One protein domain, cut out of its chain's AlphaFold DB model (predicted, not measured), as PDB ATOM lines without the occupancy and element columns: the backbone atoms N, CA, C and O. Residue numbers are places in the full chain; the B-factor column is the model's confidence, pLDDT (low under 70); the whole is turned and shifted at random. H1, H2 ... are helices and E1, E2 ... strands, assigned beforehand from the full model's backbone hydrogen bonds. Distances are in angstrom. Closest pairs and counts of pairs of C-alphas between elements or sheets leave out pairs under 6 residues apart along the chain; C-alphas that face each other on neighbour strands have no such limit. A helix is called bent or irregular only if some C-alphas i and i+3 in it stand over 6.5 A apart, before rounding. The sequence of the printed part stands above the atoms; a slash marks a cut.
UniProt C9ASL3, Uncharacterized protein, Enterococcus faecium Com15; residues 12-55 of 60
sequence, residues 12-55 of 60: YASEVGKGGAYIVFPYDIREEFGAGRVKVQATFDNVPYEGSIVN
ATOM      1  N   TYR A  12     255.269 163.980 191.557       89.44
ATOM      2  CA  TYR A  12     254.741 163.883 192.908       89.44
ATOM      3  C   TYR A  12     255.084 165.154 193.674       89.44
ATOM      4  O   TYR A  12     256.219 165.628 193.619       89.44
ATOM      5  N   ALA A  13     254.121 165.697 194.413       89.31
ATOM      6  CA  ALA A  13     254.410 166.730 195.395       89.31
ATOM      7  C   ALA A  13     255.138 166.093 196.584       89.31
ATOM      8  O   ALA A  13     254.736 165.042 197.080       89.31
ATOM      9  N   SER A  14     256.219 166.718 197.042       84.06
ATOM     10  CA  SER A  14     256.881 166.280 198.263       84.06
ATOM     11  C   SER A  14     256.064 166.729 199.468       84.06
ATOM     12  O   SER A  14     255.911 167.926 199.711       84.06
ATOM     13  N   GLU A  15     255.563 165.763 200.232       80.81
ATOM     14  CA  GLU A  15     254.869 166.008 201.502       80.81
ATOM     15  C   GLU A  15     255.850 166.256 202.665       80.81
ATOM     16  O   GLU A  15     255.449 166.634 203.763       80.81
ATOM     17  N   VAL A  16     257.154 166.065 202.431       71.88
ATOM     18  CA  VAL A  16     258.211 166.181 203.441       71.88
ATOM     19  C   VAL A  16     259.005 167.473 203.228       71.88
ATOM     20  O   VAL A  16     259.591 167.691 202.171       71.88
ATOM     21  N   GLY A  17     259.092 168.318 204.258       70.81
ATOM     22  CA  GLY A  17     259.917 169.533 204.250       70.81
ATOM     23  C   GLY A  17     259.144 170.819 203.930       70.81
ATOM     24  O   GLY A  17     258.055 171.034 204.450       70.81
ATOM     25  N   LYS A  18     259.741 171.717 203.129       73.38
ATOM     26  CA  LYS A  18     259.207 173.060 202.795       73.38
ATOM     27  C   LYS A  18     258.523 173.114 201.415       73.38
ATOM     28  O   LYS A  18     258.523 174.158 200.767       73.38
ATOM     29  N   GLY A  19     257.972 171.988 200.968       76.38
ATOM     30  CA  GLY A  19     257.448 171.811 199.613       76.38
ATOM     31  C   GLY A  19     258.515 171.380 198.602       76.38
ATOM     32  O   GLY A  19     259.703 171.289 198.914       76.38
ATOM     33  N   GLY A  20     258.069 171.075 197.387       84.50
ATOM     34  CA  GLY A  20     258.899 170.579 196.291       84.50
ATOM     35  C   GLY A  20     258.150 169.552 195.450       84.50
ATOM     36  O   GLY A  20     257.044 169.139 195.797       84.50
ATOM     37  N   ALA A  21     258.762 169.130 194.351       88.06
ATOM     38  CA  ALA A  21     258.240 168.074 193.503       88.06
ATOM     39  C   ALA A  21     259.356 167.098 193.130       88.06
ATOM     40  O   ALA A  21     260.519 167.492 193.014       88.06
ATOM     41  N   TYR A  22     259.008 165.828 192.963       88.38
ATOM     42  CA  TYR A  22     259.944 164.785 192.566       88.38
ATOM     43  C   TYR A  22     259.291 163.801 191.599       88.38
ATOM     44  O   TYR A  22     258.070 163.713 191.496       88.38
ATOM     45  N   ILE A  23     260.130 163.045 190.902       91.00
ATOM     46  CA  ILE A  23     259.720 161.886 190.113       91.00
ATOM     47  C   ILE A  23     260.369 160.634 190.693       91.00
ATOM     48  O   ILE A  23     261.412 160.709 191.347       91.00
ATOM     49  N   VAL A  24     259.770 159.476 190.433       89.75
ATOM     50  CA  VAL A  24     260.360 158.189 190.814       89.75
ATOM     51  C   VAL A  24     261.238 157.698 189.673       89.75
ATOM     52  O   VAL A  24     260.761 157.543 188.550       89.75
ATOM     53  N   PHE A  25     262.515 157.456 189.970       90.44
ATOM     54  CA  PHE A  25     263.428 156.774 189.058       90.44
ATOM     55  C   PHE A  25     263.176 155.256 189.150       90.44
ATOM     56  O   PHE A  25     263.257 154.720 190.254       90.44
ATOM     57  N   PRO A  26     262.847 154.562 188.045       90.12
ATOM     58  CA  PRO A  26     262.310 153.196 188.096       90.12
ATOM     59  C   PRO A  26     263.357 152.092 188.323       90.12
ATOM     60  O   PRO A  26     262.989 150.923 188.371       90.12
ATOM     61  N   TYR A  27     264.641 152.436 188.458       89.25
ATOM     62  CA  TYR A  27     265.737 151.482 188.655       89.25
ATOM     63  C   TYR A  27     266.408 151.668 190.018       89.25
ATOM     64  O   TYR A  27     266.452 152.782 190.552       89.25
ATOM     65  N   ASP A  28     266.994 150.595 190.552       87.94
ATOM     66  CA  ASP A  28     267.796 150.680 191.771       87.94
ATOM     67  C   ASP A  28     269.148 151.353 191.476       87.94
ATOM     68  O   ASP A  28     270.011 150.828 190.771       87.94
ATOM     69  N   ILE A  29     269.349 152.546 192.040       89.00
ATOM     70  CA  ILE A  29     270.586 153.309 191.852       89.00
ATOM     71  C   ILE A  29     271.815 152.663 192.505       89.00
ATOM     72  O   ILE A  29     272.939 152.946 192.088       89.00
ATOM     73  N   ARG A  30     271.634 151.823 193.530       88.62
ATOM     74  CA  ARG A  30     272.739 151.112 194.180       88.62
ATOM     75  C   ARG A  30     273.230 149.980 193.297       88.62
ATOM     76  O   ARG A  30     274.437 149.798 193.206       88.62
ATOM     77  N   GLU A  31     272.327 149.271 192.630       89.69
ATOM     78  CA  GLU A  31     272.703 148.230 191.668       89.69
ATOM     79  C   GLU A  31     273.292 148.841 190.391       89.69
ATOM     80  O   GLU A  31     274.340 148.403 189.921       89.69
ATOM     81  N   GLU A  32     272.678 149.906 189.863       89.25
ATOM     82  CA  GLU A  32     273.117 150.518 188.602       89.25
ATOM     83  C   GLU A  32     274.402 151.349 188.729       89.25
ATOM     84  O   GLU A  32     275.217 151.369 187.802       89.25
ATOM     85  N   PHE A  33     274.585 152.062 189.848       87.38
ATOM     86  CA  PHE A  33     275.673 153.034 190.018       87.38
ATOM     87  C   PHE A  33     276.565 152.778 191.239       87.38
ATOM     88  O   PHE A  33     277.553 153.493 191.416       87.38
ATOM     89  N   GLY A  34     276.239 151.812 192.105       89.25
ATOM     90  CA  GLY A  34     277.020 151.533 193.316       89.25
ATOM     91  C   GLY A  34     276.994 152.659 194.356       89.25
ATOM     92  O   GLY A  34     277.841 152.690 195.246       89.25
ATOM     93  N   ALA A  35     276.061 153.611 194.246       86.81
ATOM     94  CA  ALA A  35     276.037 154.822 195.062       86.81
ATOM     95  C   ALA A  35     274.639 155.117 195.618       86.81
ATOM     96  O   ALA A  35     273.624 154.910 194.960       86.81
ATOM     97  N   GLY A  36     274.580 155.668 196.835       85.94
ATOM     98  CA  GLY A  36     273.320 156.115 197.447       85.94
ATOM     99  C   GLY A  36     272.815 157.469 196.931       85.94
ATOM    100  O   GLY A  36     271.657 157.819 197.152       85.94
ATOM    101  N   ARG A  37     273.680 158.235 196.259       90.12
ATOM    102  CA  ARG A  37     273.362 159.521 195.632       90.12
ATOM    103  C   ARG A  37     274.131 159.647 194.327       90.12
ATOM    104  O   ARG A  37     275.350 159.495 194.319       90.12
ATOM    105  N   VAL A  38     273.429 159.984 193.251       91.75
ATOM    106  CA  VAL A  38     274.001 160.071 191.901       91.75
ATOM    107  C   VAL A  38     273.729 161.457 191.336       91.75
ATOM    108  O   VAL A  38     272.579 161.882 191.294       91.75
ATOM    109  N   LYS A  39     274.770 162.185 190.914       92.12
ATOM    110  CA  LYS A  39     274.602 163.453 190.182       92.12
ATOM    111  C   LYS A  39     274.171 163.161 188.750       92.12
ATOM    112  O   LYS A  39     274.755 162.289 188.113       92.12
ATOM    113  N   VAL A  40     273.186 163.902 188.253       91.75
ATOM    114  CA  VAL A  40     272.624 163.688 186.915       91.75
ATOM    115  C   VAL A  40     272.407 165.002 186.180       91.75
ATOM    116  O   VAL A  40     272.091 166.024 186.788       91.75
ATOM    117  N   GLN A  41     272.548 164.930 184.860       93.62
ATOM    118  CA  GLN A  41     271.988 165.886 183.913       93.62
ATOM    119  C   GLN A  41     270.797 165.179 183.260       93.62
ATOM    120  O   GLN A  41     270.975 164.124 182.652       93.62
ATOM    121  N   ALA A  42     269.595 165.705 183.460       92.62
ATOM    122  CA  ALA A  42     268.343 165.115 183.000       92.62
ATOM    123  C   ALA A  42     267.533 166.142 182.205       92.62
ATOM    124  O   ALA A  42     267.829 167.334 182.223       92.62
ATOM    125  N   THR A  43     266.496 165.676 181.523       93.50
ATOM    126  CA  THR A  43     265.537 166.532 180.827       93.50
ATOM    127  C   THR A  43     264.124 166.159 181.245       93.50
ATOM    128  O   THR A  43     263.762 164.988 181.154       93.50
ATOM    129  N   PHE A  44     263.328 167.142 181.658       92.12
ATOM    130  CA  PHE A  44     261.889 166.998 181.893       92.12
ATOM    131  C   PHE A  44     261.163 167.688 180.747       92.12
ATOM    132  O   PHE A  44     261.322 168.893 180.587       92.12
ATOM    133  N   ASP A  45     260.446 166.945 179.907       90.12
ATOM    134  CA  ASP A  45     259.783 167.497 178.716       90.12
ATOM    135  C   ASP A  45     260.721 168.365 177.845       90.12
ATOM    136  O   ASP A  45     260.354 169.431 177.358       90.12
ATOM    137  N   ASN A  46     261.963 167.901 177.648       90.56
ATOM    138  CA  ASN A  46     263.067 168.603 176.964       90.56
ATOM    139  C   ASN A  46     263.655 169.822 177.697       90.56
ATOM    140  O   ASN A  46     264.593 170.441 177.193       90.56
ATOM    141  N   VAL A  47     263.180 170.150 178.898       92.81
ATOM    142  CA  VAL A  47     263.776 171.194 179.739       92.81
ATOM    143  C   VAL A  47     264.970 170.605 180.498       92.81
ATOM    144  O   VAL A  47     264.780 169.670 181.282       92.81
ATOM    145  N   PRO A  48     266.202 171.106 180.286       94.62
ATOM    146  CA  PRO A  48     267.388 170.577 180.943       94.62
ATOM    147  C   PRO A  48     267.377 170.884 182.441       94.62
ATOM    148  O   PRO A  48     266.979 171.961 182.881       94.62
ATOM    149  N   TYR A  49     267.871 169.931 183.219       92.25
ATOM    150  CA  TYR A  49     267.966 170.008 184.665       92.25
ATOM    151  C   TYR A  49     269.257 169.352 185.150       92.25
ATOM    152  O   TYR A  49     269.588 168.230 184.762       92.25
ATOM    153  N   GLU A  50     269.959 170.030 186.051       94.12
ATOM    154  CA  GLU A  50     271.095 169.464 186.769       94.12
ATOM    155  C   GLU A  50     270.710 169.216 188.221       94.12
ATOM    156  O   GLU A  50     270.248 170.114 188.924       94.12
ATOM    157  N   GLY A  51     270.919 167.993 188.695       91.69
ATOM    158  CA  GLY A  51     270.533 167.652 190.053       91.69
ATOM    159  C   GLY A  51     271.148 166.361 190.551       91.69
ATOM    160  O   GLY A  51     272.267 165.977 190.200       91.69
ATOM    161  N   SER A  52     270.439 165.699 191.458       91.31
ATOM    162  CA  SER A  52     270.870 164.421 192.013       91.31
ATOM    163  C   SER A  52     269.688 163.490 192.222       91.31
ATOM    164  O   SER A  52     268.666 163.915 192.755       91.31
ATOM    165  N   ILE A  53     269.868 162.216 191.884       91.38
ATOM    166  CA  ILE A  53     268.991 161.143 192.341       91.38
ATOM    167  C   ILE A  53     269.410 160.806 193.770       91.38
ATOM    168  O   ILE A  53     270.591 160.560 194.043       91.38
ATOM    169  N   VAL A  54     268.449 160.846 194.683       88.00
ATOM    170  CA  VAL A  54     268.634 160.570 196.109       88.00
ATOM    171  C   VAL A  54     267.570 159.590 196.574       88.00
ATOM    172  O   VAL A  54     266.458 159.574 196.052       88.00
ATOM    173  N   ASN A  55     267.895 158.796 197.588       83.56
ATOM    174  CA  ASN A  55     266.881 158.042 198.304       83.56
ATOM    175  C   ASN A  55     266.190 158.980 199.308       83.56
ATOM    176  O   ASN A  55     266.820 159.440 200.258       83.56
TER     177      ASN A  55
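Overview. This is residues 12 to 55 of the 60 residues of an uncharacterized protein of Enterococcus faecium Com15 (UniProt C9ASL3). A long stretch with no named element, residues 12 to 28, first folds back on itself in a small loop and then leads to the short helix H1, near the open end of a bent hairpin of two strands, E1 and E2. The hairpin is well paired, while the loop lies away from H1. The printed part has 44 residues, with one named helix and two named strands in the order H1, E1, E2; the sheet is E1 - E2, antiparallel. The class is mixed, helices and strands, with under half of the residues in named elements. The whole is only just loose, close to compact, with a radius of gyration of the C-alphas of 11.6 A and spans of 29 by 26 by 16 A.

Arrangement. Residues 12 to 13 pair with residues 21 to 22, antiparallel. H1, residues 29 to 33, has its O i to N i+4 pair within hydrogen-bond range. A tight link joins it to E1, residues 37 to 44; their closest C-alphas, those of Ile 29 and Val 38, are 7.6 A apart. E1 and E2, residues 47 to 54, form a hairpin with a tight link, antiparallel at 155 degrees between directions. N 38 and O 53 at 3.0 A, and N 44 and O 47 at 2.9 A, are within hydrogen-bond range. E1 bends by 67 degrees at residue 41 and E2 by 62 degrees at residue 50; these two C-alphas face each other at 4.7 A. H1 and E2 are apart, but only just, with their closest C-alphas at 8.0 A.

Along the chain. H1 begins at C-alpha 29, (270.586, 153.309, 191.852), and is 5.4 A long. E1 is 19.4 A long from C-alpha 37 to C-alpha 44. E2 is 20.1 A long and ends at C-alpha 54, (268.634, 160.570, 196.109).

Size, cuts and confidence. The C-alphas farthest apart, those of Lys 18 and Glu 31, are 30.4 A apart. The printed part has no cut. The mean pLDDT of the printed part is 88.2, and no printed residue is under 70.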